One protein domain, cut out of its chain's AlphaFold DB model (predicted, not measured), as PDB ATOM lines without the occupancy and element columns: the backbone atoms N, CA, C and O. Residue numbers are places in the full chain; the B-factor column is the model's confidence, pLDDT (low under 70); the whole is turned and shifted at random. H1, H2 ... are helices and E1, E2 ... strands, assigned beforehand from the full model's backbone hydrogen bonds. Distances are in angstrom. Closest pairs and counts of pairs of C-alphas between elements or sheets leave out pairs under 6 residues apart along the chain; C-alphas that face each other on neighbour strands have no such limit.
ATOM      1  N   GLU A  27     131.860  69.024 113.083       94.31
ATOM      2  CA  GLU A  27     130.829  67.979 113.105       94.31
ATOM      3  C   GLU A  27     131.269  66.679 113.796       94.31
ATOM      4  O   GLU A  27     130.453  65.819 114.129       94.31
ATOM      5  N   ARG A  28     132.575  66.523 114.029       94.38
ATOM      6  CA  ARG A  28     133.149  65.401 114.783       94.38
ATOM      7  C   ARG A  28     133.436  65.770 116.233       94.38
ATOM      8  O   ARG A  28     133.827  64.908 117.020       94.38
ATOM      9  N   ALA A  29     133.295  67.040 116.593       94.81
ATOM     10  CA  ALA A  29     133.630  67.533 117.914       94.81
ATOM     11  C   ALA A  29     132.554  67.164 118.939       94.81
ATOM     12  O   ALA A  29     131.361  67.387 118.733       94.81
ATOM     13  N   ARG A  30     132.998  66.652 120.090       94.75
ATOM     14  CA  ARG A  30     132.161  66.491 121.282       94.75
ATOM     15  C   ARG A  30     132.615  67.475 122.341       94.75
ATOM     16  O   ARG A  30     133.752  67.389 122.814       94.75
ATOM     17  N   TYR A  31     131.712  68.344 122.772       95.81
ATOM     18  CA  TYR A  31     131.979  69.260 123.869       95.81
ATOM     19  C   TYR A  31     131.261  68.811 125.126       95.81
ATOM     20  O   TYR A  31     130.133  68.334 125.057       95.81
ATOM     21  N   VAL A  32     131.910  68.988 126.273       95.19
ATOM     22  CA  VAL A  32     131.337  68.638 127.573       95.19
ATOM     23  C   VAL A  32     131.471  69.822 128.515       95.19
ATOM     24  O   VAL A  32     132.547  70.415 128.632       95.19
ATOM     25  N   LEU A  33     130.383  70.140 129.205       95.31
ATOM     26  CA  LEU A  33     130.380  70.979 130.392       95.31
ATOM     27  C   LEU A  33     130.367  70.056 131.612       95.31
ATOM     28  O   LEU A  33     129.454  69.250 131.779       95.31
ATOM     29  N   ARG A  34     131.422  70.149 132.427       87.06
ATOM     30  CA  ARG A  34     131.568  69.403 133.682       87.06
ATOM     31  C   ARG A  34     131.475  70.381 134.841       87.06
ATOM     32  O   ARG A  34     132.208  71.373 134.839       87.06
ATOM     33  N   VAL A  35     130.633  70.077 135.819       84.62
ATOM     34  CA  VAL A  35     130.628  70.779 137.104       84.62
ATOM     35  C   VAL A  35     131.494  69.986 138.076       84.62
ATOM     36  O   VAL A  35     131.396  68.758 138.107       84.62
ATOM     37  N   PRO A  36     132.396  70.640 138.826       81.50
ATOM     38  CA  PRO A  36     133.083  69.983 139.927       81.50
ATOM     39  C   PRO A  36     132.066  69.367 140.890       81.50
ATOM     40  O   PRO A  36     131.070  70.005 141.209       81.50
ATOM     41  N   ASP A  37     132.332  68.148 141.349       82.31
ATOM     42  CA  ASP A  37     131.517  67.457 142.357       82.31
ATOM     43  C   ASP A  37     130.103  67.027 141.905       82.31
ATOM     44  O   ASP A  37     129.319  66.557 142.728       82.31
ATOM     45  N   GLU A  38     129.796  67.092 140.603       82.81
ATOM     46  CA  GLU A  38     128.576  66.522 140.013       82.81
ATOM     47  C   GLU A  38     128.909  65.415 139.000       82.81
ATOM     48  O   GLU A  38     129.898  65.488 138.262       82.81
ATOM     49  N   GLU A  39     128.075  64.373 138.953       80.94
ATOM     50  CA  GLU A  39     128.203  63.292 137.961       80.94
ATOM     51  C   GLU A  39     127.546  63.651 136.618       80.94
ATOM     52  O   GLU A  39     127.940  63.120 135.571       80.94
ATOM     53  N   ASP A  40     126.587  64.581 136.647       86.81
ATOM     54  CA  ASP A  40     125.838  65.030 135.482       86.81
ATOM     55  C   ASP A  40     126.742  65.728 134.457       86.81
ATOM     56  O   ASP A  40     127.693  66.451 134.772       86.81
ATOM     57  N   GLN A  41     126.455  65.478 133.178       88.31
ATOM     58  CA  GLN A  41     127.205  66.041 132.061       88.31
ATOM     59  C   GLN A  41     126.256  66.613 131.022       88.31
ATOM     60  O   GLN A  41     125.369  65.924 130.519       88.31
ATOM     61  N   TRP A  42     126.534  67.850 130.624       95.31
ATOM     62  CA  TRP A  42     125.888  68.487 129.486       95.31
ATOM     63  C   TRP A  42     126.824  68.400 128.295       95.31
ATOM     64  O   TRP A  42     128.031  68.644 128.414       95.31
ATOM     65  N   GLN A  43     126.272  68.057 127.139       96.62
ATOM     66  CA  GLN A  43     127.057  67.849 125.931       96.62
ATOM     67  C   GLN A  43     126.549  68.722 124.796       96.62
ATOM     68  O   GLN A  43     125.344  68.793 124.566       96.62
ATOM     69  N   LEU A  44     127.478  69.333 124.062       97.31
ATOM     70  CA  LEU A  44     127.180  69.946 122.771       97.31
ATOM     71  C   LEU A  44     127.806  69.127 121.649       97.31
ATOM     72  O   LEU A  44     128.925  68.616 121.777       97.31
ATOM     73  N   ALA A  45     127.091  69.057 120.537       96.38
ATOM     74  CA  ALA A  45     127.593  68.534 119.278       96.38
ATOM     75  C   ALA A  45     127.016  69.345 118.117       96.38
ATOM     76  O   ALA A  45     125.878  69.816 118.192       96.38
ATOM     77  N   PHE A  46     127.786  69.462 117.038       95.56
ATOM     78  CA  PHE A  46     127.273  69.960 115.769       95.56
ATOM     79  C   PHE A  46     126.920  68.783 114.879       95.56
ATOM     80  O   PHE A  46     127.721  67.867 114.704       95.56
ATOM     81  N   ILE A  47     125.710  68.801 114.334       93.50
ATOM     82  CA  ILE A  47     125.163  67.710 113.539       93.50
ATOM     83  C   ILE A  47     124.964  68.223 112.111       93.50
ATOM     84  O   ILE A  47     124.193  69.166 111.929       93.50
ATOM     85  N   PRO A  48     125.623  67.628 111.100       91.56
ATOM     86  CA  PRO A  48     125.408  67.998 109.710       91.56
ATOM     87  C   PRO A  48     123.949  67.834 109.324       91.56
ATOM     88  O   PRO A  48     123.344  66.781 109.546       91.56
ATOM     89  N   ALA A  49     123.388  68.866 108.714       87.62
ATOM     90  CA  ALA A  49     122.086  68.761 108.102       87.62
ATOM     91  C   ALA A  49     122.222  68.113 106.714       87.62
ATOM     92  O   ALA A  49     123.174  68.355 105.974       87.62
ATOM     93  N   ARG A  50     121.261  67.255 106.342       79.19
ATOM     94  CA  ARG A  50     121.214  66.673 104.982       79.19
ATOM     95  C   ARG A  50     120.946  67.738 103.911       79.19
ATOM     96  O   ARG A  50     121.344  67.576 102.760       79.19
ATOM     97  N   HIS A  51     120.269  68.808 104.313       74.12
ATOM     98  CA  HIS A  51     120.029  70.030 103.552       74.12
ATOM     99  C   HIS A  51     120.618  71.224 104.316       74.12
ATOM    100  O   HIS A  51     121.251  71.048 105.347       74.12
ATOM    101  N   MET A  52     120.417  72.451 103.845       77.94
ATOM    102  CA  MET A  52     120.921  73.643 104.534       77.94
ATOM    103  C   MET A  52     120.095  73.947 105.800       77.94
ATOM    104  O   MET A  52     118.977  74.435 105.671       77.94
ATOM    105  N   ALA A  53     120.641  73.708 107.002       82.12
ATOM    106  CA  ALA A  53     119.964  73.997 108.281       82.12
ATOM    107  C   ALA A  53     119.537  75.471 108.411       82.12
ATOM    108  O   ALA A  53     118.461  75.782 108.910       82.12
ATOM    109  N   SER A  54     120.391  76.387 107.949       87.50
ATOM    110  CA  SER A  54     120.137  77.826 107.915       87.50
ATOM    111  C   SER A  54     121.019  78.493 106.852       87.50
ATOM    112  O   SER A  54     122.044  77.930 106.470       87.50
ATOM    113  N   PRO A  55     120.720  79.728 106.413       87.25
ATOM    114  CA  PRO A  55     121.638  80.484 105.557       87.25
ATOM    115  C   PRO A  55     123.021  80.740 106.184       87.25
ATOM    116  O   PRO A  55     123.972  81.054 105.469       87.25
ATOM    117  N   ALA A  56     123.134  80.649 107.513       90.00
ATOM    118  CA  ALA A  56     124.361  80.954 108.235       90.00
ATOM    119  C   ALA A  56     125.294  79.730 108.333       90.00
ATOM    120  O   ALA A  56     126.507  79.871 108.146       90.00
ATOM    121  N   SER A  57     124.725  78.541 108.558       92.75
ATOM    122  CA  SER A  57     125.436  77.266 108.716       92.75
ATOM    123  C   SER A  57     124.617  76.070 108.213       92.75
ATOM    124  O   SER A  57     123.387  76.049 108.316       92.75
ATOM    125  N   ASP A  58     125.323  75.055 107.712       93.19
ATOM    126  CA  ASP A  58     124.820  73.731 107.332       93.19
ATOM    127  C   ASP A  58     124.784  72.726 108.503       93.19
ATOM    128  O   ASP A  58     124.534  71.535 108.305       93.19
ATOM    129  N   LEU A  59     124.993  73.200 109.732       93.88
ATOM    130  CA  LEU A  59     124.970  72.405 110.956       93.88
ATOM    131  C   LEU A  59     123.763  72.767 111.832       93.88
ATOM    132  O   LEU A  59     123.410  73.940 111.986       93.88
ATOM    133  N   TYR A  60     123.194  71.761 112.491       95.38
ATOM    134  CA  TYR A  60     122.411  71.951 113.711       95.38
ATOM    135  C   TYR A  60     123.333  71.936 114.928       95.38
ATOM    136  O   TYR A  60     124.306  71.181 114.971       95.38
ATOM    137  N   LEU A  61     122.990  72.706 115.955       96.81
ATOM    138  CA  LEU A  61     123.564  72.559 117.287       96.81
ATOM    139  C   LEU A  61     122.631  71.690 118.130       96.81
ATOM    140  O   LEU A  61     121.448  71.998 118.264       96.81
ATOM    141  N   ARG A  62     123.172  70.633 118.735       97.19
ATOM    142  CA  ARG A  62     122.454  69.793 119.696       97.19
ATOM    143  C   ARG A  62     123.010  70.007 121.093       97.19
ATOM    144  O   ARG A  62     124.211  69.824 121.296       97.19
ATOM    145  N   LEU A  63     122.137  70.308 122.049       97.44
ATOM    146  CA  LEU A  63     122.420  70.211 123.478       97.44
ATOM    147  C   LEU A  63     121.783  68.939 124.031       97.44
ATOM    148  O   LEU A  63     120.580  68.747 123.897       97.44
ATOM    149  N   THR A  64     122.580  68.104 124.687       96.00
ATOM    150  CA  THR A  64     122.099  66.984 125.501       96.00
ATOM    151  C   THR A  64     122.286  67.336 126.972       96.00
ATOM    152  O   THR A  64     123.413  67.591 127.404       96.00
ATOM    153  N   THR A  65     121.192  67.347 127.725       95.00
ATOM    154  CA  THR A  65     121.158  67.490 129.187       95.00
ATOM    155  C   THR A  65     120.880  66.122 129.830       95.00
ATOM    156  O   THR A  65     120.584  65.160 129.111       95.00
ATOM    157  N   PRO A  66     120.933  66.002 131.169       92.06
ATOM    158  CA  PRO A  66     120.463  64.798 131.855       92.06
ATOM    159  C   PRO A  66     118.982  64.478 131.605       92.06
ATOM    160  O   PRO A  66     118.588  63.318 131.702       92.06
ATOM    161  N   GLN A  67     118.155  65.482 131.284       92.44
ATOM    162  CA  GLN A  67     116.716  65.290 131.103       92.44
ATOM    163  C   GLN A  67     116.311  65.084 129.642       92.44
ATOM    164  O   GLN A  67     115.414  64.284 129.376       92.44
ATOM    165  N   ARG A  68     116.905  65.822 128.692       93.31
ATOM    166  CA  ARG A  68     116.448  65.825 127.293       93.31
ATOM    167  C   ARG A  68     117.475  66.352 126.291       93.31
ATOM    168  O   ARG A  68     118.609  66.701 126.618       93.31
ATOM    169  N   ARG A  69     117.056  66.388 125.025       95.44
ATOM    170  CA  ARG A  69     117.816  66.959 123.910       95.44
ATOM    171  C   ARG A  69     117.115  68.204 123.380       95.44
ATOM    172  O   ARG A  69     115.901  68.202 123.205       95.44
ATOM    173  N   TYR A  70     117.903  69.231 123.095       95.75
ATOM    174  CA  TYR A  70     117.467  70.473 122.470       95.75
ATOM    175  C   TYR A  70     118.225  70.677 121.167       95.75
ATOM    176  O   TYR A  70     119.411  70.334 121.070       95.75
ATOM    177  N   TRP A  71     117.546  71.254 120.185       95.50
ATOM    178  CA  TRP A  71     118.066  71.441 118.841       95.50
ATOM    179  C   TRP A  71     117.942  72.894 118.428       95.50
ATOM    180  O   TRP A  71     116.943  73.554 118.707       95.50
ATOM    181  N   PHE A  72     118.982  73.393 117.770       95.12
ATOM    182  CA  PHE A  72     119.048  74.779 117.342       95.12
ATOM    183  C   PHE A  72     119.632  74.896 115.939       95.12
ATOM    184  O   PHE A  72     120.533  74.147 115.552       95.12
ATOM    185  N   THR A  73     119.165  75.896 115.203       94.44
ATOM    186  CA  THR A  73     119.855  76.432 114.026       94.44
ATOM    187  C   THR A  73     120.745  77.602 114.434       94.44
ATOM    188  O   THR A  73     120.526  78.238 115.469       94.44
ATOM    189  N   LEU A  74     121.768  77.881 113.627       93.75
ATOM    190  CA  LEU A  74     122.658  79.020 113.829       93.75
ATOM    191  C   LEU A  74     122.181  80.200 112.984       93.75
ATOM    192  O   LEU A  74     121.800  80.041 111.828       93.75
ATOM    193  N   SER A  75     122.226  81.397 113.548       90.50
ATOM    194  CA  SER A  75     121.900  82.631 112.841       90.50
ATOM    195  C   SER A  75     122.951  83.693 113.130       90.50
ATOM    196  O   SER A  75     123.610  83.666 114.168       90.50
ATOM    197  N   VAL A  76     123.115  84.635 112.207       87.38
ATOM    198  CA  VAL A  76     124.010  85.785 112.366       87.38
ATOM    199  C   VAL A  76     123.185  87.054 112.459       87.38
ATOM    200  O   VAL A  76     122.301  87.303 111.636       87.38
ATOM    201  N   SER A  77     123.481  87.878 113.461       68.56
ATOM    202  CA  SER A  77     122.887  89.210 113.545       68.56
ATOM    203  C   SER A  77     123.493  90.106 112.464       68.56
ATOM    204  O   SER A  77     124.705  90.319 112.414       68.56
ATOM    205  N   GLN A  78     122.633  90.642 111.599       59.66
ATOM    206  CA  GLN A  78     122.997  91.541 110.506       59.66
ATOM    207  C   GLN A  78     123.530  92.867 111.085       59.66
ATOM    208  O   GLN A  78     122.758  93.784 111.353       59.66
ATOM    209  N   GLY A  79     124.845  92.972 111.319       53.16
ATOM    210  CA  GLY A  79     125.520  94.267 111.482       53.16
ATOM    211  C   GLY A  79     126.474  94.462 112.666       53.16
ATOM    212  O   GLY A  79     127.213  95.438 112.628       53.16
ATOM    213  N   TYR A  80     126.514  93.587 113.680       56.41
ATOM    214  CA  TYR A  80     127.427  93.767 114.836       56.41
ATOM    215  C   TYR A  80     128.207  92.517 115.274       56.41
ATOM    216  O   TYR A  80     128.897  92.555 116.292       56.41
ATOM    217  N   GLY A  81     128.162  91.445 114.478       63.03
ATOM    218  CA  GLY A  81     128.829  90.185 114.803       63.03
ATOM    219  C   GLY A  81     128.116  89.424 115.923       63.03
ATOM    220  O   GLY A  81     127.366  89.990 116.720       63.03
ATOM    221  N   GLY A  82     128.316  88.111 115.954       83.06
ATOM    222  CA  GLY A  82     127.746  87.237 116.969       83.06
ATOM    223  C   GLY A  82     126.777  86.214 116.395       83.06
ATOM    224  O   GLY A  82     126.004  86.480 115.469       83.06
ATOM    225  N   ILE A  83     126.843  85.029 116.991       92.50
ATOM    226  CA  ILE A  83     126.084  83.857 116.587       92.50
ATOM    227  C   ILE A  83     124.893  83.745 117.534       92.50
ATOM    228  O   ILE A  83     125.061  83.652 118.750       92.50
ATOM    229  N   ALA A  84     123.687  83.772 116.985       92.19
ATOM    230  CA  ALA A  84     122.469  83.438 117.707       92.19
ATOM    231  C   ALA A  84     122.128  81.961 117.485       92.19
ATOM    232  O   ALA A  84     122.428  81.401 116.426       92.19
ATOM    233  N   VAL A  85     121.481  81.345 118.472       93.81
ATOM    234  CA  VAL A  85     120.907  80.000 118.341       93.81
ATOM    235  C   VAL A  85     119.391  80.108 118.378       93.81
ATOM    236  O   VAL A  85     118.827  80.689 119.301       93.81
ATOM    237  N   LEU A  86     118.731  79.574 117.355       92.50
ATOM    238  CA  LEU A  86     117.275  79.595 117.245       92.50
ATOM    239  C   LEU A  86     116.756  78.169 117.418       92.50
ATOM    240  O   LEU A  86     117.198  77.292 116.671       92.50
ATOM    241  N   PRO A  87     115.871  77.908 118.391       92.62
ATOM    242  CA  PRO A  87     115.384  76.561 118.643       92.62
ATOM    243  C   PRO A  87     114.553  76.048 117.466       92.62
ATOM    244  O   PRO A  87     113.856  76.808 116.788       92.62
ATOM    245  N   VAL A  88     114.664  74.744 117.237       91.62
ATOM    246  CA  VAL A  88     113.943  73.983 116.213       91.62
ATOM    247  C   VAL A  88     113.559  72.613 116.771       91.62
ATOM    248  O   VAL A  88     114.120  72.169 117.779       91.62
ATOM    249  N   GLY A  89     112.624  71.932 116.110       88.19
ATOM    250  CA  GLY A  89     112.316  70.530 116.395       88.19
ATOM    251  C   GLY A  89     113.521  69.601 116.179       88.19
ATOM    252  O   GLY A  89     114.515  69.964 115.541       88.19
ATOM    253  N   GLU A  90     113.444  68.377 116.710       89.06
ATOM    254  CA  GLU A  90     114.477  67.364 116.462       89.06
ATOM    255  C   GLU A  90     114.510  66.989 114.968       89.06
ATOM    256  O   GLU A  90     113.490  66.560 114.425       89.06
ATOM    257  N   PRO A  91     115.664  67.104 114.284       84.44
ATOM    258  CA  PRO A  91     115.788  66.661 112.908       84.44
ATOM    259  C   PRO A  91     115.687  65.132 112.848       84.44
ATOM    260  O   PRO A  91     116.560  64.421 113.350       84.44
ATOM    261  N   VAL A  92     114.643  64.625 112.193       78.38
ATOM    262  CA  VAL A  92     114.499  63.205 111.850       78.38
ATOM    263  C   VAL A  92     114.968  62.956 110.414       78.38
ATOM    264  O   VAL A  92     115.217  63.880 109.633       78.38
ATOM    265  N   ALA A  93     115.154  61.688 110.043       64.56
ATOM    266  CA  ALA A  93     115.600  61.340 108.699       64.56
ATOM    267  C   ALA A  93     114.621  61.886 107.640       64.56
ATOM    268  O   ALA A  93     113.471  61.468 107.566       64.56
ATOM    269  N   GLY A  94     115.104  62.811 106.804       62.00
ATOM    270  CA  GLY A  94     114.312  63.423 105.733       62.00
ATOM    271  C   GLY A  94     113.585  64.719 106.102       62.00
ATOM    272  O   GLY A  94     112.876  65.236 105.247       62.00
ATOM    273  N   SER A  95     113.769  65.267 107.310       69.69
ATOM    274  CA  SER A  95     113.199  66.570 107.677       69.69
ATOM    275  C   SER A  95     113.703  67.701 106.774       69.69
ATOM    276  O   SER A  95     114.918  67.885 106.626       69.69
ATOM    277  N   ASP A  96     112.782  68.499 106.228       72.19
ATOM    278  CA  ASP A  96     113.112  69.805 105.657       72.19
ATOM    279  C   ASP A  96     113.366  70.792 106.816       72.19
ATOM    280  O   ASP A  96     112.576  70.839 107.763       72.19
ATOM    281  N   PRO A  97     114.443  71.596 106.782       74.44
ATOM    282  CA  PRO A  97     114.676  72.665 107.754       74.44
ATOM    283  C   PRO A  97     113.462  73.583 107.983       74.44
ATOM    284  O   PRO A  97     113.291  74.106 109.082       74.44
ATOM    285  N   ARG A  98     112.604  73.773 106.970       68.94
ATOM    286  CA  ARG A  98     111.350  74.534 107.096       68.94
ATOM    287  C   ARG A  98     110.322  73.848 107.986       68.94
ATOM    288  O   ARG A  98     109.625  74.539 108.719       68.94
ATOM    289  N   ASP A  99     110.248  72.524 107.949       72.38
ATOM    290  CA  ASP A  99     109.302  71.767 108.770       72.38
ATOM    291  C   ASP A  99     109.702  71.830 110.251       72.38
ATOM    292  O   ASP A  99     108.847  71.967 111.118       72.38
ATOM    293  N   LEU A 100     111.010  71.819 110.536       72.75
ATOM    294  CA  LEU A 100     111.561  71.912 111.899       72.75
ATOM    295  C   LEU A 100     111.460  73.310 112.514       72.75
ATOM    296  O   LEU A 100     111.563  73.476 113.729       72.75
ATOM    297  N   ALA A 101     111.327  74.319 111.662       72.75
ATOM    298  CA  ALA A 101     111.188  75.710 112.046       72.75
ATOM    299  C   ALA A 101     109.736  76.090 112.389       72.75
ATOM    300  O   ALA A 101     109.525  77.126 113.010       72.75
ATOM    301  N   GLY A 102     108.746  75.287 111.989       66.75
ATOM    302  CA  GLY A 102     107.332  75.668 112.022       66.75
ATOM    303  C   GLY A 102     106.929  76.584 110.855       66.75
ATOM    304  O   GLY A 102     107.768  77.075 110.096       66.75
ATOM    305  N   SER A 103     105.620  76.827 110.703       60.53
ATOM    306  CA  SER A 103     105.016  77.529 109.548       60.53
ATOM    307  C   SER A 103     105.561  78.933 109.281       60.53
ATOM    308  O   SER A 103     105.461  79.434 108.162       60.53
ATOM    309  N   ASP A 104     106.143  79.558 110.294       63.31
ATOM    310  CA  ASP A 104     106.523  80.965 110.285       63.31
ATOM    311  C   ASP A 104     108.022  81.181 110.571       63.31
ATOM    312  O   ASP A 104     108.471  82.322 110.705       63.31
ATOM    313  N   GLY A 105     108.811  80.103 110.613       69.31
ATOM    314  CA  GLY A 105     110.269  80.156 110.734       69.31
ATOM    315  C   GLY A 105     110.820  79.892 112.145       69.31
ATOM    316  O   GLY A 105     110.082  79.885 113.127       69.31
ATOM    317  N   PRO A 106     112.145  79.668 112.256       74.31
ATOM    318  CA  PRO A 106     112.758  79.133 113.465       74.31
ATOM    319  C   PRO A 106     112.614  80.102 114.637       74.31
ATOM    320  O   PRO A 106     112.857  81.304 114.510       74.31
ATOM    321  N   GLY A 107     112.240  79.551 115.788       70.19
ATOM    322  CA  GLY A 107     111.963  80.304 117.002       70.19
ATOM    323  C   GLY A 107     110.641  81.080 117.009       70.19
ATOM    324  O   GLY A 107     110.415  81.882 117.911       70.19
ATOM    325  N   GLN A 108     109.748  80.879 116.040       71.38
ATOM    326  CA  GLN A 108     108.447  81.540 116.060       71.38
ATOM    327  C   GLN A 108     107.572  81.063 117.236       71.38
ATOM    328  O   GLN A 108     107.658  79.926 117.686       71.38
ATOM    329  N   GLY A 109     106.760  81.974 117.785       72.81
ATOM    330  CA  GLY A 109     105.940  81.725 118.979       72.81
ATOM    331  C   GLY A 109     106.703  81.864 120.300       72.81
ATOM    332  O   GLY A 109     106.087  81.849 121.364       72.81
ATOM    333  N   ILE A 110     108.022  82.057 120.240       81.69
ATOM    334  CA  ILE A 110     108.862  82.311 121.408       81.69
ATOM    335  C   ILE A 110     108.908  83.805 121.690       81.69
ATOM    336  O   ILE A 110     108.919  84.632 120.778       81.69
ATOM    337  N   ASP A 111     108.969  84.137 122.977       83.81
ATOM    338  CA  ASP A 111     109.189  85.497 123.441       83.81
ATOM    339  C   ASP A 111     110.428  86.116 122.751       83.81
ATOM    340  O   ASP A 111     111.539  85.576 122.873       83.81
ATOM    341  N   PRO A 112     110.277  87.244 122.031       83.88
ATOM    342  CA  PRO A 112     111.389  87.932 121.385       83.88
ATOM    343  C   PRO A 112     112.537  88.281 122.339       83.88
ATOM    344  O   PRO A 112     113.688  88.319 121.904       83.88
ATOM    345  N   GLU A 113     112.259  88.510 123.626       84.19
ATOM    346  CA  GLU A 113     113.289  88.768 124.636       84.19
ATOM    347  C   GLU A 113     114.148  87.524 124.899       84.19
ATOM    348  O   GLU A 113     115.372  87.626 125.019       84.19
ATOM    349  N   ILE A 114     113.542  86.332 124.905       85.50
ATOM    350  CA  ILE A 114     114.283  85.068 124.998       85.50
ATOM    351  C   ILE A 114     115.147  84.900 123.747       85.50
ATOM    352  O   ILE A 114     116.357  84.726 123.862       85.50
ATOM    353  N   LEU A 115     114.575  85.029 122.547       84.31
ATOM    354  CA  LEU A 115     115.330  84.859 121.297       84.31
ATOM    355  C   LEU A 115     116.505  85.834 121.168       84.31
ATOM    356  O   LEU A 115     117.589  85.439 120.743       84.31
ATOM    357  N   ALA A 116     116.321  87.094 121.569       82.31
ATOM    358  CA  ALA A 116     117.360  88.122 121.499       82.31
ATOM    359  C   ALA A 116     118.568  87.840 122.415       82.31
ATOM    360  O   ALA A 116     119.646  88.423 122.232       82.31
ATOM    361  N   THR A 117     118.396  86.957 123.401       84.81
ATOM    362  CA  THR A 117     119.422  86.619 124.392       84.81
ATOM    363  C   THR A 117     120.115  85.286 124.120       84.81
ATOM    364  O   THR A 117     121.212  85.082 124.627       84.81
ATOM    365  N   LEU A 118     119.556  84.408 123.279       91.62
ATOM    366  CA  LEU A 118     120.146  83.105 122.957       91.62
ATOM    367  C   LEU A 118     121.375  83.235 122.044       91.62
ATOM    368  O   LEU A 118     121.285  83.177 120.815       91.62
ATOM    369  N   ARG A 119     122.548  83.393 122.661       92.38
ATOM    370  CA  ARG A 119     123.830  83.590 121.973       92.38
ATOM    371  C   ARG A 119     124.756  82.399 122.128       92.38
ATOM    372  O   ARG A 119     124.874  81.831 123.210       92.38
ATOM    373  N   LEU A 120     125.480  82.093 121.057       95.12
ATOM    374  CA  LEU A 120     126.609  81.178 121.052       95.12
ATOM    375  C   LEU A 120     127.907  81.974 120.924       95.12
ATOM    376  O   LEU A 120     128.094  82.756 119.994       95.12
ATOM    377  N   LEU A 121     128.822  81.740 121.858       95.50
ATOM    378  CA  LEU A 121     130.190  82.237 121.802       95.50
ATOM    379  C   LEU A 121     131.108  81.049 121.525       95.50
ATOM    380  O   LEU A 121     131.245  80.167 122.372       95.50
ATOM    381  N   ALA A 122     131.708  81.016 120.339       95.38
ATOM    382  CA  ALA A 122     132.734  80.046 119.980       95.38
ATOM    383  C   ALA A 122     134.116  80.666 120.202       95.38
ATOM    384  O   ALA A 122     134.354  81.802 119.792       95.38
ATOM    385  N   PHE A 123     135.010  79.920 120.844       95.50
ATOM    386  CA  PHE A 123     136.348  80.377 121.209       95.50
ATOM    387  C   PHE A 123     137.419  79.575 120.475       95.50
ATOM    388  O   PHE A 123     137.336  78.344 120.421       95.50
ATOM    389  N   ASP A 124     138.445  80.254 119.965       91.81
ATOM    390  CA  ASP A 124     139.692  79.603 119.552       91.81
ATOM    391  C   ASP A 124     140.543  79.189 120.776       91.81
ATOM    392  O   ASP A 124     140.100  79.257 121.930       91.81
ATOM    393  N   ARG A 125     141.762  78.691 120.542       89.88
ATOM    394  CA  ARG A 125     142.660  78.230 121.621       89.88
ATOM    395  C   ARG A 125     143.168  79.381 122.487       89.88
ATOM    396  O   ARG A 125     143.467  79.175 123.662       89.88
ATOM    397  N   GLU A 126     143.235  80.570 121.911       93.69
ATOM    398  CA  GLU A 126     143.653  81.820 122.529       93.69
ATOM    399  C   GLU A 126     142.480  82.553 123.207       93.69
ATOM    400  O   GLU A 126     142.682  83.592 123.833       93.69
ATOM    401  N   LEU A 127     141.275  81.968 123.162       92.94
ATOM    402  CA  LEU A 127     140.023  82.506 123.693       92.94
ATOM    403  C   LEU A 127     139.532  83.772 122.978       92.94
ATOM    404  O   LEU A 127     138.768  84.553 123.555       92.94
ATOM    405  N   HIS A 128     139.900  83.965 121.713       93.19
ATOM    406  CA  HIS A 128     139.218  84.935 120.868       93.19
ATOM    407  C   HIS A 128     137.854  84.404 120.443       93.19
ATOM    408  O   HIS A 128     137.678  83.217 120.165       93.19
ATOM    409  N   VAL A 129     136.886  85.315 120.380       92.75
ATOM    410  CA  VAL A 129     135.518  84.999 119.974       92.75
ATOM    411  C   VAL A 129     135.428  84.984 118.451       92.75
ATOM    412  O   VAL A 129     135.764  85.970 117.793       92.75
ATOM    413  N   ALA A 130     134.937  83.878 117.896       90.31
ATOM    414  CA  ALA A 130     134.561  83.792 116.492       90.31
ATOM    415  C   ALA A 130     133.242  84.541 116.246       90.31
ATOM    416  O   ALA A 130     132.285  84.413 117.012       90.31
ATOM    417  N   ASN A 131     133.194  85.315 115.161       87.88
ATOM    418  CA  ASN A 131     132.006  86.088 114.786       87.88
ATOM    419  C   ASN A 131     131.090  85.345 113.811       87.88
ATOM    420  O   ASN A 131     129.907  85.675 113.728       87.88
ATOM    421  N   ASP A 132     131.638  84.353 113.108       90.06
ATOM    422  CA  ASP A 132     130.931  83.549 112.122       90.06
ATOM    423  C   ASP A 132     130.574  82.173 112.703       90.06
ATOM    424  O   ASP A 132     131.378  81.578 113.430       90.06
ATOM    425  N   PRO A 133     129.377  81.647 112.399       92.31
ATOM    426  CA  PRO A 133     128.974  80.324 112.838       92.31
ATOM    427  C   PRO A 133     129.815  79.247 112.141       92.31
ATOM    428  O   PRO A 133     130.053  79.359 110.937       92.31
ATOM    429  N   PRO A 134     130.206  78.175 112.856       93.56
ATOM    430  CA  PRO A 134     130.925  77.063 112.246       93.56
ATOM    431  C   PRO A 134     130.118  76.389 111.132       93.56
ATOM    432  O   PRO A 134     128.888  76.303 111.215       93.56
ATOM    433  N   ARG A 135     130.813  75.863 110.126       94.44
ATOM    434  CA  ARG A 135     130.269  75.068 109.016       94.44
ATOM    435  C   ARG A 135     130.933  73.702 108.953       94.44
ATOM    436  O   ARG A 135     132.019  73.511 109.498       94.44
ATOM    437  N   ALA A 136     130.283  72.736 108.311       93.12
ATOM    438  CA  ALA A 136     130.844  71.395 108.188       93.12
ATOM    439  C   ALA A 136     132.242  71.435 107.542       93.12
ATOM    440  O   ALA A 136     132.464  72.107 106.534       93.12
ATOM    441  N   GLY A 137     133.187  70.702 108.130       92.75
ATOM    442  CA  GLY A 137     134.588  70.681 107.708       92.75
ATOM    443  C   GLY A 137     135.463  71.789 108.304       92.75
ATOM    444  O   GLY A 137     136.688  71.665 108.233       92.75
ATOM    445  N   ASP A 138     134.886  72.816 108.935       94.62
ATOM    446  CA  ASP A 138     135.665  73.824 109.660       94.62
ATOM    447  C   ASP A 138     136.382  73.201 110.869       94.62
ATOM    448  O   ASP A 138     135.894  72.223 111.458       94.62
ATOM    449  N   PRO A 139     137.516  73.781 111.309       93.75
ATOM    450  CA  PRO A 139     138.125  73.421 112.580       93.75
ATOM    451  C   PRO A 139     137.137  73.602 113.736       93.75
ATOM    452  O   PRO A 139     136.481  74.637 113.865       93.75
ATOM    453  N   ALA A 140     137.062  72.606 114.614       95.31
ATOM    454  CA  ALA A 140     136.252  72.679 115.816       95.31
ATOM    455  C   ALA A 140     136.734  73.822 116.734       95.31
ATOM    456  O   ALA A 140     137.923  73.853 117.078       95.31
ATOM    457  N   PRO A 141     135.835  74.720 117.186       95.50
ATOM    458  CA  PRO A 141     136.138  75.642 118.273       95.50
ATOM    459  C   PRO A 141     136.775  74.929 119.476       95.50
ATOM    460  O   PRO A 141     136.480  73.774 119.778       95.50
ATOM    461  N   HIS A 142     137.658  75.610 120.202       94.31
ATOM    462  CA  HIS A 142     138.290  75.034 121.389       94.31
ATOM    463  C   HIS A 142     137.320  74.965 122.578       94.31
ATOM    464  O   HIS A 142     137.339  74.013 123.368       94.31
ATOM    465  N   ALA A 143     136.458  75.974 122.697       96.06
ATOM    466  CA  ALA A 143     135.408  76.030 123.701       96.06
ATOM    467  C   ALA A 143     134.170  76.753 123.166       96.06
ATOM    468  O   ALA A 143     134.251  77.542 122.224       96.06
ATOM    469  N   ILE A 144     133.024  76.479 123.787       97.44
ATOM    470  CA  ILE A 144     131.739  77.094 123.455       97.44
ATOM    471  C   ILE A 144     131.050  77.551 124.736       97.44
ATOM    472  O   ILE A 144     131.089  76.861 125.756       97.44
ATOM    473  N   MET A 145     130.392  78.706 124.685       96.44
ATOM    474  CA  MET A 145     129.523  79.196 125.751       96.44
ATOM    475  C   MET A 145     128.152  79.567 125.195       96.44
ATOM    476  O   MET A 145     128.054  80.163 124.124       96.44
ATOM    477  N   LEU A 146     127.114  79.249 125.966       96.12
ATOM    478  CA  LEU A 146     125.726  79.661 125.742       96.12
ATOM    479  C   LEU A 146     125.250  80.383 127.020       96.12
ATOM    480  O   LEU A 146     124.649  79.741 127.887       96.12
ATOM    481  N   PRO A 147     125.630  81.661 127.229       93.25
ATOM    482  CA  PRO A 147     125.574  82.298 128.552       93.25
ATOM    483  C   PRO A 147     124.169  82.381 129.172       93.25
ATOM    484  O   PRO A 147     124.024  82.298 130.401       93.25
ATOM    485  N   GLU A 148     123.151  82.528 128.330       92.12
ATOM    486  CA  GLU A 148     121.755  82.764 128.700       92.12
ATOM    487  C   GLU A 148     120.908  81.485 128.668       92.12
ATOM    488  O   GLU A 148     119.836  81.433 129.269       92.12
ATOM    489  N   LEU A 149     121.416  80.410 128.060       94.56
ATOM    490  CA  LEU A 149     120.648  79.183 127.856       94.56
ATOM    491  C   LEU A 149     120.220  78.523 129.173       94.56
ATOM    492  O   LEU A 149     119.079  78.092 129.292       94.56
ATOM    493  N   GLY A 150     121.088  78.500 130.188       93.81
ATOM    494  CA  GLY A 150     120.744  77.912 131.490       93.81
ATOM    495  C   GLY A 150     119.592  78.636 132.196       93.81
ATOM    496  O   GLY A 150     118.777  77.999 132.860       93.81
ATOM    497  N   GLN A 151     119.470  79.954 132.008       93.31
ATOM    498  CA  GLN A 151     118.343  80.722 132.538       93.31
ATOM    499  C   GLN A 151     117.047  80.364 131.805       93.31
ATOM    500  O   GLN A 151     116.023  80.143 132.453       93.31
ATOM    501  N   THR A 152     117.094  80.262 130.476       94.25
ATOM    502  CA  THR A 152     115.925  79.880 129.675       94.25
ATOM    503  C   THR A 152     115.463  78.463 130.000       94.25
ATOM    504  O   THR A 152     114.276  78.254 130.212       94.25
ATOM    505  N   LEU A 153     116.380  77.504 130.152       95.12
ATOM    506  CA  LEU A 153     116.040  76.133 130.550       95.12
ATOM    507  C   LEU A 153     115.421  76.045 131.958       95.12
ATOM    508  O   LEU A 153     114.654  75.130 132.261       95.12
ATOM    509  N   TRP A 154     115.722  77.013 132.825       94.62
ATOM    510  CA  TRP A 154     115.213  77.047 134.193       94.62
ATOM    511  C   TRP A 154     113.813  77.661 134.327       94.62
ATOM    512  O   TRP A 154     113.036  77.212 135.179       94.62
ATOM    513  N   TYR A 155     113.518  78.700 133.540       93.12
ATOM    514  CA  TYR A 155     112.267  79.467 133.625       93.12
ATOM    515  C   TYR A 155     111.283  79.183 132.487       93.12
ATOM    516  O   TYR A 155     110.079  79.247 132.717       93.12
ATOM    517  N   SER A 156     111.781  78.852 131.295       92.62
ATOM    518  CA  SER A 156     110.986  78.730 130.067       92.62
ATOM    519  C   SER A 156     111.463  77.577 129.159       92.62
ATOM    520  O   SER A 156     111.657  77.793 127.963       92.62
ATOM    521  N   PRO A 157     111.662  76.342 129.667       92.56
ATOM    522  CA  PRO A 157     112.187  75.231 128.863       92.56
ATOM    523  C   PRO A 157     111.288  74.873 127.673       92.56
ATOM    524  O   PRO A 157     111.810  74.546 126.610       92.56
ATOM    525  N   GLY A 158     109.963  75.009 127.811       91.25
ATOM    526  CA  GLY A 158     109.000  74.799 126.720       91.25
ATOM    527  C   GLY A 158     109.135  75.788 125.555       91.25
ATOM    528  O   GLY A 158     108.589  75.546 124.490       91.25
ATOM    529  N   ALA A 159     109.897  76.877 125.713       90.19
ATOM    530  CA  ALA A 159     110.264  77.729 124.587       90.19
ATOM    531  C   ALA A 159     111.343  77.093 123.693       90.19
ATOM    532  O   ALA A 159     111.587  77.574 122.599       90.19
ATOM    533  N   LEU A 160     112.041  76.052 124.151       92.31
ATOM    534  CA  LEU A 160     113.205  75.488 123.460       92.31
ATOM    535  C   LEU A 160     112.951  74.091 122.882       92.31
ATOM    536  O   LEU A 160     113.859  73.495 122.308       92.31
ATOM    537  N   THR A 161     111.755  73.537 123.076       89.38
ATOM    538  CA  THR A 161     111.414  72.165 122.694       89.38
ATOM    539  C   THR A 161     109.927  72.040 122.386       89.38
ATOM    540  O   THR A 161     109.114  72.790 122.916       89.38
ATOM    541  N   GLU A 162     109.573  71.063 121.553       86.56
ATOM    542  CA  GLU A 162     108.184  70.721 121.230       86.56
ATOM    543  C   GLU A 162     107.524  69.834 122.300       86.56
ATOM    544  O   GLU A 162     106.331  69.554 122.212       86.56
ATOM    545  N   ASP A 163     108.278  69.378 123.309       88.12
ATOM    546  CA  ASP A 163     107.744  68.577 124.412       88.12
ATOM    547  C   ASP A 163     106.790  69.415 125.293       88.12
ATOM    548  O   ASP A 163     107.246  70.298 126.029       88.12
ATOM    549  N   PRO A 164     105.471  69.134 125.291       86.75
ATOM    550  CA  PRO A 164     104.510  69.886 126.094       86.75
ATOM    551  C   PRO A 164     104.653  69.617 127.600       86.75
ATOM    552  O   PRO A 164     104.102  70.364 128.407       86.75
ATOM    553  N   ALA A 165     105.377  68.562 127.987       89.81
ATOM    554  CA  ALA A 165     105.705  68.231 129.369       89.81
ATOM    555  C   ALA A 165     107.088  68.771 129.781       89.81
ATOM    556  O   ALA A 165     107.681  68.294 130.753       89.81
ATOM    557  N   ALA A 166     107.627  69.757 129.053       91.62
ATOM    558  CA  ALA A 166     108.910  70.358 129.375       91.62
ATOM    559  C   ALA A 166     108.905  71.086 130.722       91.62
ATOM    560  O   ALA A 166     108.510  72.245 130.846       91.62
ATOM    561  N   GLU A 167     109.400  70.383 131.736       93.31
ATOM    562  CA  GLU A 167     109.728  70.928 133.043       93.31
ATOM    563  C   GLU A 167     111.138  71.529 133.074       93.31
ATOM    564  O   GLU A 167     111.931  71.405 132.137       93.31
ATOM    565  N   ARG A 168     111.434  72.216 134.182       94.44
ATOM    566  CA  ARG A 168     112.723  72.853 134.462       94.44
ATOM    567  C   ARG A 168     113.888  71.884 134.234       94.44
ATOM    568  O   ARG A 168     113.987  70.865 134.916       94.44
ATOM    569  N   ASP A 169     114.832  72.306 133.399       94.44
ATOM    570  CA  ASP A 169     116.048  71.558 133.084       94.44
ATOM    571  C   ASP A 169     117.293  72.360 133.503       94.44
ATOM    572  O   ASP A 169     117.791  73.203 132.755       94.44
ATOM    573  N   PRO A 170     117.760  72.227 134.755       91.50
ATOM    574  CA  PRO A 170     118.853  73.045 135.246       91.50
ATOM    575  C   PRO A 170     120.134  72.776 134.460       91.50
ATOM    576  O   PRO A 170     120.616  71.650 134.380       91.50
ATOM    577  N   MET A 171     120.723  73.850 133.936       94.00
ATOM    578  CA  MET A 171     122.053  73.815 133.347       94.00
ATOM    579  C   MET A 171     122.951  74.847 134.039       94.00
ATOM    580  O   MET A 171     122.609  76.034 134.082       94.00
ATOM    581  N   PRO A 172     124.113  74.428 134.561       91.75
ATOM    582  CA  PRO A 172     125.093  75.320 135.156       91.75
ATOM    583  C   PRO A 172     125.644  76.275 134.092       91.75
ATOM    584  O   PRO A 172     125.765  75.942 132.912       91.75
ATOM    585  N   ARG A 173     126.030  77.482 134.506       90.94
ATOM    586  CA  ARG A 173     126.736  78.401 133.609       90.94
ATOM    587  C   ARG A 173     128.194  77.972 133.500       90.94
ATOM    588  O   ARG A 173     128.896  77.906 134.504       90.94
ATOM    589  N   GLY A 174     128.679  77.766 132.280       92.81
ATOM    590  CA  GLY A 174     130.085  77.455 132.065       92.81
ATOM    591  C   GLY A 174     130.466  77.301 130.601       92.81
ATOM    592  O   GLY A 174     129.671  77.553 129.697       92.81
ATOM    593  N   LEU A 175     131.720  76.900 130.398       94.62
ATOM    594  CA  LEU A 175     132.290  76.620 129.087       94.62
ATOM    595  C   LEU A 175     132.170  75.132 128.776       94.62
ATOM    596  O   LEU A 175     132.706  74.289 129.499       94.62
ATOM    597  N   PHE A 176     131.547  74.828 127.647       96.69
ATOM    598  CA  PHE A 176     131.646  73.527 127.014       96.69
ATOM    599  C   PHE A 176     133.035  73.407 126.395       96.69
ATOM    600  O   PHE A 176     133.386  74.151 125.478       96.69
ATOM    601  N   ARG A 177     133.853  72.492 126.914       94.81
ATOM    602  CA  ARG A 177     135.220  72.274 126.424       94.81
ATOM    603  C   ARG A 177     135.248  71.124 125.439       94.81
ATOM    604  O   ARG A 177     134.563  70.122 125.656       94.81
ATOM    605  N   LEU A 178     136.070  71.250 124.398       93.56
ATOM    606  CA  LEU A 178     136.321  70.159 123.465       93.56
ATOM    607  C   LEU A 178     136.883  68.951 124.231       93.56
ATOM    608  O   LEU A 178     137.997  68.986 124.750       93.56
ATOM    609  N   ALA A 179     136.090  67.886 124.326       91.44
ATOM    610  CA  ALA A 179     136.420  66.675 125.077       91.44
ATOM    611  C   ALA A 179     136.993  65.566 124.184       91.44
ATOM    612  O   ALA A 179     137.484  64.557 124.691       91.44
ATOM    613  N   GLY A 180     136.887  65.715 122.865       88.94
ATOM    614  CA  GLY A 180     137.433  64.785 121.888       88.94
ATOM    615  C   GLY A 180     136.707  64.854 120.551       88.94
ATOM    616  O   GLY A 180     135.751  65.612 120.383       88.94
ATOM    617  N   CYS A 181     137.175  64.020 119.627       88.88
ATOM    618  CA  CYS A 181     136.657  63.920 118.271       88.88
ATOM    619  C   CYS A 181     136.206  62.488 118.006       88.88
ATOM    620  O   CYS A 181     136.937  61.537 118.284       88.88
ATOM    621  N   GLY A 182     135.008  62.328 117.467       78.31
ATOM    622  CA  GLY A 182     134.390  61.042 117.169       78.31
ATOM    623  C   GLY A 182     133.184  61.256 116.270       78.31
ATOM    624  O   GLY A 182     132.867  62.390 115.930       78.31
TER     625      GLY A 182
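AT A GLANCE: This is residues 27 to 182 of the 190 residues of an uncharacterized protein of Altererythrobacter xixiisoli (UniProt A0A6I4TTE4). What is the main shape? A closed barrel of eight strands, E1 to E8 in chain order round the ring, has two short helices, H1 and H2, packed on it at E5, while long unnamed links run between E6 and E7 and between H3 and E8. What is it made of? The printed part has 156 residues with eight named strands and three named helices in the order E1 E2 E3 E4 E5 H1 H2 E6 E7 H3 E8; the ring is antiparallel throughout, and the class is mixed, helices and strands, with under half of the residues in named elements. How large is it? It is compact, with a radius of gyration of the C-alphas of 14.6 A, and rounded, with spans of 40 by 33 by 33 A.

IN THESE COORDINATES: Where are the strands? E1 is residues 29 to 34, from C-alpha 29 at (133.630, 67.533, 117.914), E2 41 to 48 with 22.5 A, E3 59 to 64, and E4 69 to 76 with 22.9 A. E5 is residues 83 to 88, E6 119 to 123, E7 143 to 145, and E8 176 to 181, ending with C-alpha 181 at (136.657, 63.920, 118.271). Where are the helices? H1 is residues 97 to 101, H2 112 to 117, and H3 149 to 155 with 10.2 A.

HOW THE PARTS SIT: How is the ring joined? E1 to E5 form a meander, each strand the antiparallel neighbour of the one before; for instance N 31 and O 44 of E1 and E2 are 3.0 A apart, and N 73 and O 86 of E4 and E5 are 2.8 A apart, within hydrogen-bond range. E6 is staggered: N 120 is 2.8 A from O 83 of E5, and N 121 is 2.9 A from O 145 of E7. E8 has N 176 at 2.8 A from O 144 of E7 and N 179 at 2.8 A from O 30 of E1. Where do the helices stand? H1 is on the barrel, outside it, at a height over the sheet of 9.5 A, and H2 is on it too, with the C-alphas of Leu 86 and Leu 115 its closest to E5 at 6.9 A. H3 is not on it, but only just, with 4 pairs of C-alphas within 10 A; in H1, H2 and H3 every O i to N i+4 pair is within hydrogen-bond range.

THE WHOLE: How far does it reach? The two C-alphas farthest apart, those of Asp 37 and Ser 103, are 43.4 A apart, and the printed part has no cut. Which links are long? E6 to E7 has 19 residues between and H3 to E8 has 20. Where is confidence low? The mean pLDDT of the printed part is 87.8, and residues 77 to 81, 93 to 95, 98 and 102 to 105 are under 70.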